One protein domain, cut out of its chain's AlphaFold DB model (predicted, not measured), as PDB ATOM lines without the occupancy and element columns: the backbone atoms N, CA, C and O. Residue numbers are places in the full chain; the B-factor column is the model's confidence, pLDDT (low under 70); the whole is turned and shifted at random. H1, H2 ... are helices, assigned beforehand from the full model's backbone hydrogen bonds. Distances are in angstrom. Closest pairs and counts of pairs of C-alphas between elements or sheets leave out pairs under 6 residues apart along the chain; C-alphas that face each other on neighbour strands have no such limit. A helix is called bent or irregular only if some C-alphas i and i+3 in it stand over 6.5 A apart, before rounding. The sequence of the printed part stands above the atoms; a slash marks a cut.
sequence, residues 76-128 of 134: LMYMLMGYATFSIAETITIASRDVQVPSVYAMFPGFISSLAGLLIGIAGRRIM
ATOM      1  N   LEU A  76     166.212 201.115 103.475       84.44
ATOM      2  CA  LEU A  76     167.162 200.009 103.332       84.44
ATOM      3  C   LEU A  76     166.908 199.226 102.038       84.44
ATOM      4  O   LEU A  76     167.844 198.908 101.313       84.44
ATOM      5  N   MET A  77     165.638 198.951 101.731       85.12
ATOM      6  CA  MET A  77     165.249 198.267 100.498       85.12
ATOM      7  C   MET A  77     165.582 199.077  99.247       85.12
ATOM      8  O   MET A  77     166.051 198.500  98.273       85.12
ATOM      9  N   TYR A  78     165.396 200.398  99.275       82.56
ATOM     10  CA  TYR A  78     165.770 201.275  98.162       82.56
ATOM     11  C   TYR A  78     167.279 201.210  97.881       82.56
ATOM     12  O   TYR A  78     167.695 201.053  96.733       82.56
ATOM     13  N   MET A  79     168.103 201.249  98.935       82.81
ATOM     14  CA  MET A  79     169.553 201.067  98.819       82.81
ATOM     15  C   MET A  79     169.900 199.693  98.229       82.81
ATOM     16  O   MET A  79     170.756 199.593  97.350       82.81
ATOM     17  N   LEU A  80     169.223 198.639  98.694       82.62
ATOM     18  CA  LEU A  80     169.446 197.269  98.232       82.62
ATOM     19  C   LEU A  80     169.092 197.094  96.755       82.62
ATOM     20  O   LEU A  80     169.817 196.417  96.032       82.62
ATOM     21  N   MET A  81     168.006 197.719  96.308       81.31
ATOM     22  CA  MET A  81     167.579 197.677  94.915       81.31
ATOM     23  C   MET A  81     168.570 198.430  94.018       81.31
ATOM     24  O   MET A  81     168.980 197.908  92.987       81.31
ATOM     25  N   GLY A  82     169.051 199.601  94.460       76.19
ATOM     26  CA  GLY A  82     170.131 200.340  93.791       76.19
ATOM     27  C   GLY A  82     171.383 199.492  93.598       76.19
ATOM     28  O   GLY A  82     171.927 199.411  92.499       76.19
ATOM     29  N   TYR A  83     171.793 198.797  94.652       75.00
ATOM     30  CA  TYR A  83     172.941 197.902  94.605       75.00
ATOM     31  C   TYR A  83     172.719 196.700  93.675       75.00
ATOM     32  O   TYR A  83     173.571 196.401  92.839       75.00
ATOM     33  N   ALA A  84     171.572 196.026  93.793       78.88
ATOM     34  CA  ALA A  84     171.265 194.817  93.031       78.88
ATOM     35  C   ALA A  84     171.146 195.067  91.520       78.88
ATOM     36  O   ALA A  84     171.452 194.178  90.727       78.88
ATOM     37  N   THR A  85     170.719 196.269  91.137       74.31
ATOM     38  CA  THR A  85     170.548 196.675  89.743       74.31
ATOM     39  C   THR A  85     171.836 197.265  89.180       74.31
ATOM     40  O   THR A  85     172.365 196.749  88.204       74.31
ATOM     41  N   PHE A  86     172.385 198.317  89.793       71.56
ATOM     42  CA  PHE A  86     173.511 199.051  89.214       71.56
ATOM     43  C   PHE A  86     174.865 198.478  89.597       71.56
ATOM     44  O   PHE A  86     175.654 198.160  88.717       71.56
ATOM     45  N   SER A  87     175.139 198.319  90.894       70.81
ATOM     46  CA  SER A  87     176.468 197.907  91.358       70.81
ATOM     47  C   SER A  87     176.819 196.497  90.882       70.81
ATOM     48  O   SER A  87     177.964 196.237  90.511       70.81
ATOM     49  N   ILE A  88     175.836 195.589  90.835       71.12
ATOM     50  CA  ILE A  88     176.038 194.241  90.284       71.12
ATOM     51  C   ILE A  88     176.146 194.276  88.751       71.12
ATOM     52  O   ILE A  88     177.048 193.648  88.200       71.12
ATOM     53  N   ALA A  89     175.282 195.011  88.041       69.81
ATOM     54  CA  ALA A  89     175.391 195.083  86.582       69.81
ATOM     55  C   ALA A  89     176.728 195.695  86.141       69.81
ATOM     56  O   ALA A  89     177.365 195.174  85.227       69.81
ATOM     57  N   GLU A  90     177.181 196.751  86.812       67.69
ATOM     58  CA  GLU A  90     178.429 197.454  86.526       67.69
ATOM     59  C   GLU A  90     179.667 196.591  86.828       67.69
ATOM     60  O   GLU A  90     180.579 196.513  86.006       67.69
ATOM     61  N   THR A  91     179.686 195.863  87.952       65.19
ATOM     62  CA  THR A  91     180.790 194.930  88.263       65.19
ATOM     63  C   THR A  91     180.893 193.788  87.250       65.19
ATOM     64  O   THR A  91     182.004 193.398  86.886       65.19
ATOM     65  N   ILE A  92     179.765 193.284  86.739       65.12
ATOM     66  CA  ILE A  92     179.749 192.231  85.713       65.12
ATOM     67  C   ILE A  92     180.144 192.772  84.335       65.12
ATOM     68  O   ILE A  92     180.902 192.117  83.620       65.12
ATOM     69  N   THR A  93     179.649 193.949  83.942       62.50
ATOM     70  CA  THR A  93     179.896 194.507  82.597       62.50
ATOM     71  C   THR A  93     181.277 195.130  82.445       62.50
ATOM     72  O   THR A  93     181.888 194.983  81.388       62.50
ATOM     73  N   ILE A  94     181.792 195.802  83.477       58.50
ATOM     74  CA  ILE A  94     183.083 196.508  83.419       58.50
ATOM     75  C   ILE A  94     184.231 195.616  83.931       58.50
ATOM     76  O   ILE A  94     185.395 196.002  83.850       58.50
ATOM     77  N   ALA A  95     183.946 194.414  84.457       54.94
ATOM     78  CA  ALA A  95     184.940 193.522  85.076       54.94
ATOM     79  C   ALA A  95     185.857 194.251  86.083       54.94
ATOM     80  O   ALA A  95     187.017 193.886  86.293       54.94
ATOM     81  N   SER A  96     185.346 195.324  86.693       46.97
ATOM     82  CA  SER A  96     186.077 196.111  87.673       46.97
ATOM     83  C   SER A  96     186.127 195.332  88.976       46.97
ATOM     84  O   SER A  96     185.108 194.910  89.517       46.97
ATOM     85  N   ARG A  97     187.347 195.112  89.463       47.88
ATOM     86  CA  ARG A  97     187.657 194.308  90.652       47.88
ATOM     87  C   ARG A  97     187.232 194.983  91.965       47.88
ATOM     88  O   ARG A  97     187.333 194.362  93.020       47.88
ATOM     89  N   ASP A  98     186.748 196.221  91.891       51.06
ATOM     90  CA  ASP A  98     186.237 196.979  93.023       51.06
ATOM     91  C   ASP A  98     184.730 196.767  93.160       51.06
ATOM     92  O   ASP A  98     183.918 197.281  92.390       51.06
ATOM     93  N   VAL A  99     184.357 195.989  94.175       54.03
ATOM     94  CA  VAL A  99     182.973 195.889  94.636       54.03
ATOM     95  C   VAL A  99     182.553 197.279  95.102       54.03
ATOM     96  O   VAL A  99     182.980 197.738  96.162       54.03
ATOM     97  N   GLN A 100     181.721 197.959  94.313       60.28
ATOM     98  CA  GLN A 100     181.140 199.231  94.725       60.28
ATOM     99  C   GLN A 100     180.193 198.984  95.895       60.28
ATOM    100  O   GLN A 100     179.051 198.568  95.718       60.28
ATOM    101  N   VAL A 101     180.692 199.195  97.112       58.62
ATOM    102  CA  VAL A 101     179.909 199.023  98.333       58.62
ATOM    103  C   VAL A 101     178.718 199.986  98.334       58.62
ATOM    104  O   VAL A 101     178.870 201.160  97.983       58.62
ATOM    105  N   PRO A 102     177.523 199.515  98.727       62.50
ATOM    106  CA  PRO A 102     176.326 200.335  98.696       62.50
ATOM    107  C   PRO A 102     176.490 201.540  99.622       62.50
ATOM    108  O   PRO A 102     176.719 201.412 100.826       62.50
ATOM    109  N   SER A 103     176.375 202.730  99.040       69.69
ATOM    110  CA  SER A 103     176.473 203.986  99.770       69.69
ATOM    111  C   SER A 103     175.250 204.178 100.664       69.69
ATOM    112  O   SER A 103     174.114 204.136 100.189       69.69
ATOM    113  N   VAL A 104     175.473 204.482 101.946       67.81
ATOM    114  CA  VAL A 104     174.400 204.803 102.910       67.81
ATOM    115  C   VAL A 104     173.544 205.977 102.420       67.81
ATOM    116  O   VAL A 104     172.355 206.057 102.719       67.81
ATOM    117  N   TYR A 105     174.110 206.859 101.590       69.62
ATOM    118  CA  TYR A 105     173.379 207.977 101.003       69.62
ATOM    119  C   TYR A 105     172.268 207.538 100.037       69.62
ATOM    120  O   TYR A 105     171.255 208.227  99.917       69.62
ATOM    121  N   ALA A 106     172.394 206.364  99.410       73.06
ATOM    122  CA  ALA A 106     171.352 205.808  98.549       73.06
ATOM    123  C   ALA A 106     170.102 205.377  99.338       73.06
ATOM    124  O   ALA A 106     169.051 205.158  98.752       73.06
ATOM    125  N   MET A 107     170.171 205.309 100.670       78.19
ATOM    126  CA  MET A 107     169.021 205.029 101.530       78.19
ATOM    127  C   MET A 107     168.056 206.226 101.640       78.19
ATOM    128  O   MET A 107     166.854 206.042 101.862       78.19
ATOM    129  N   PHE A 108     168.559 207.460 101.496       77.25
ATOM    130  CA  PHE A 108     167.802 208.684 101.792       77.25
ATOM    131  C   PHE A 108     166.539 208.885 100.945       77.25
ATOM    132  O   PHE A 108     165.519 209.247 101.532       77.25
ATOM    133  N   PRO A 109     166.525 208.638  99.623       78.31
ATOM    134  CA  PRO A 109     165.319 208.845  98.821       78.31
ATOM    135  C   PRO A 109     164.163 207.932  99.262       78.31
ATOM    136  O   PRO A 109     163.031 208.390  99.454       78.31
ATOM    137  N   GLY A 110     164.455 206.650  99.510       79.12
ATOM    138  CA  GLY A 110     163.485 205.689 100.048       79.12
ATOM    139  C   GLY A 110     163.048 206.031 101.475       79.12
ATOM    140  O   GLY A 110     161.869 205.935 101.817       79.12
ATOM    141  N   PHE A 111     163.978 206.511 102.303       82.88
ATOM    142  CA  PHE A 111     163.678 206.939 103.666       82.88
ATOM    143  C   PHE A 111     162.752 208.166 103.701       82.88
ATOM    144  O   PHE A 111     161.740 208.150 104.403       82.88
ATOM    145  N   ILE A 112     163.055 209.213 102.926       85.56
ATOM    146  CA  ILE A 112     162.290 210.471 102.891       85.56
ATOM    147  C   ILE A 112     160.884 210.233 102.333       85.56
ATOM    148  O   ILE A 112     159.903 210.677 102.936       85.56
ATOM    149  N   SER A 113     160.765 209.497 101.224       83.69
ATOM    150  CA  SER A 113     159.463 209.163 100.625       83.69
ATOM    151  C   SER A 113     158.592 208.338 101.578       83.69
ATOM    152  O   SER A 113     157.404 208.625 101.752       83.69
ATOM    153  N   SER A 114     159.187 207.371 102.278       83.44
ATOM    154  CA  SER A 114     158.464 206.575 103.267       83.44
ATOM    155  C   SER A 114     158.049 207.384 104.490       83.44
ATOM    156  O   SER A 114     156.922 207.233 104.972       83.44
ATOM    157  N   LEU A 115     158.920 208.271 104.973       86.50
ATOM    158  CA  LEU A 115     158.616 209.152 106.093       86.50
ATOM    159  C   LEU A 115     157.447 210.085 105.746       86.50
ATOM    160  O   LEU A 115     156.519 210.221 106.545       86.50
ATOM    161  N   ALA A 116     157.443 210.656 104.539       86.75
ATOM    162  CA  ALA A 116     156.345 211.482 104.045       86.75
ATOM    163  C   ALA A 116     155.022 210.699 103.996       86.75
ATOM    164  O   ALA A 116     154.022 211.142 104.568       86.75
ATOM    165  N   GLY A 117     155.022 209.501 103.402       84.50
ATOM    166  CA  GLY A 117     153.836 208.641 103.358       84.50
ATOM    167  C   GLY A 117     153.319 208.269 104.753       84.50
ATOM    168  O   GLY A 117     152.112 208.310 105.010       84.50
ATOM    169  N   LEU A 118     154.223 207.999 105.697       86.12
ATOM    170  CA  LEU A 118     153.853 207.650 107.066       86.12
ATOM    171  C   LEU A 118     153.179 208.828 107.773       86.12
ATOM    172  O   LEU A 118     152.145 208.658 108.424       86.12
ATOM    173  N   LEU A 119     153.749 210.028 107.640       85.75
ATOM    174  CA  LEU A 119     153.210 211.250 108.237       85.75
ATOM    175  C   LEU A 119     151.820 211.577 107.686       85.75
ATOM    176  O   LEU A 119     150.919 211.886 108.471       85.75
ATOM    177  N   ILE A 120     151.620 211.429 106.373       86.38
ATOM    178  CA  ILE A 120     150.312 211.593 105.726       86.38
ATOM    179  C   ILE A 120     149.306 210.586 106.297       86.38
ATOM    180  O   ILE A 120     148.205 210.971 106.697       86.38
ATOM    181  N   GLY A 121     149.689 209.312 106.418       82.69
ATOM    182  CA  GLY A 121     148.822 208.281 106.992       82.69
ATOM    183  C   GLY A 121     148.435 208.560 108.452       82.69
ATOM    184  O   GLY A 121     147.276 208.386 108.838       82.69
ATOM    185  N   ILE A 122     149.372 209.066 109.261       84.06
ATOM    186  CA  ILE A 122     149.117 209.456 110.658       84.06
ATOM    187  C   ILE A 122     148.186 210.672 110.733       84.06
ATOM    188  O   ILE A 122     147.278 210.696 111.572       84.06
ATOM    189  N   ALA A 123     148.400 211.680 109.887       83.12
ATOM    190  CA  ALA A 123     147.554 212.867 109.824       83.12
ATOM    191  C   ALA A 123     146.117 212.498 109.424       83.12
ATOM    192  O   ALA A 123     145.175 212.886 110.116       83.12
ATOM    193  N   GLY A 124     145.954 211.667 108.390       80.69
ATOM    194  CA  GLY A 124     144.656 211.143 107.961       80.69
ATOM    195  C   GLY A 124     143.939 210.376 109.073       80.69
ATOM    196  O   GLY A 124     142.775 210.653 109.361       80.69
ATOM    197  N   ARG A 125     144.655 209.495 109.788       77.50
ATOM    198  CA  ARG A 125     144.108 208.777 110.951       77.50
ATOM    199  C   ARG A 125     143.609 209.729 112.037       77.50
ATOM    200  O   ARG A 125     142.492 209.567 112.512       77.50
ATOM    201  N   ARG A 126     144.403 210.744 112.399       76.44
ATOM    202  CA  ARG A 126     143.998 211.747 113.402       76.44
ATOM    203  C   ARG A 126     142.748 212.520 112.981       76.44
ATOM    204  O   ARG A 126     141.942 212.859 113.840       76.44
ATOM    205  N   ILE A 127     142.586 212.814 111.691       78.69
ATOM    206  CA  ILE A 127     141.393 213.498 111.171       78.69
ATOM    207  C   ILE A 127     140.166 212.583 111.260       78.69
ATOM    208  O   ILE A 127     139.105 213.042 111.679       78.69
ATOM    209  N   MET A 128     140.303 211.303 110.909       72.88
ATOM    210  CA  MET A 128     139.212 210.324 111.000       72.88
ATOM    211  C   MET A 128     138.772 210.075 112.445       72.88
ATOM    212  O   MET A 128     137.572 210.087 112.712       72.88
TER     213      MET A 128
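Overview. This is residues 76 to 128 of the 134 residues of an uncharacterized protein of Lachnospiraceae bacterium (UniProt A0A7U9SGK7). Two helices lie nearly end to end in one long rod, overlapping only near their beginnings. H1 runs out to one end of the rod, the link of residues 95 to 103 folds back past it, and H2 begins beside the first turns of H1 and runs out to the other end, where residues 112 to 128 stick out free. The printed part has 53 residues with two named helices, H1 then H2, and no named strand; its class is all helix. It is extended, with a radius of gyration of the C-alphas of 16.5 A and spans of 55 by 15 by 10 A.

Arrangement. H1, residues 76 to 94, and H2, residues 104 to 128, form a helical hairpin. They touch, H1 with residues 76 to 82 alone and H2 with residues 104 to 111 alone. Their closest C-alphas are those of Met 79 and Met 107, 4.8 A apart. They run opposite ways at a shallow tilt of 27 degrees, and their centres are 24.4 A apart. H2 has a kink of 30 degrees near residue 111. Of the O i to N i+4 pairs, 14 of 15 are within hydrogen-bond range in H1 and 18 of 21 in H2.

Along the chain. H1 begins at C-alpha 76, (167.162, 200.009, 103.332), and measures 25.7 A to C-alpha 94, (183.083, 196.508, 83.419). H2 measures 36.5 A from C-alpha 104 to C-alpha 128, (139.212, 210.324, 111.000). H2 is irregular, but only just: C-alphas 106 and 109 are 6.8 A apart.

Size, cuts and confidence. The two C-alphas farthest apart, those of Ala 95 and Met 128, are 55.2 A apart. Residues 92 to 97, of which 92 to 94 belong to H1, stand free. The printed part has no cut, and the link of 9 residues is short. Mean pLDDT of the printed part is 74.0, and residues 89 to 105 are under 70.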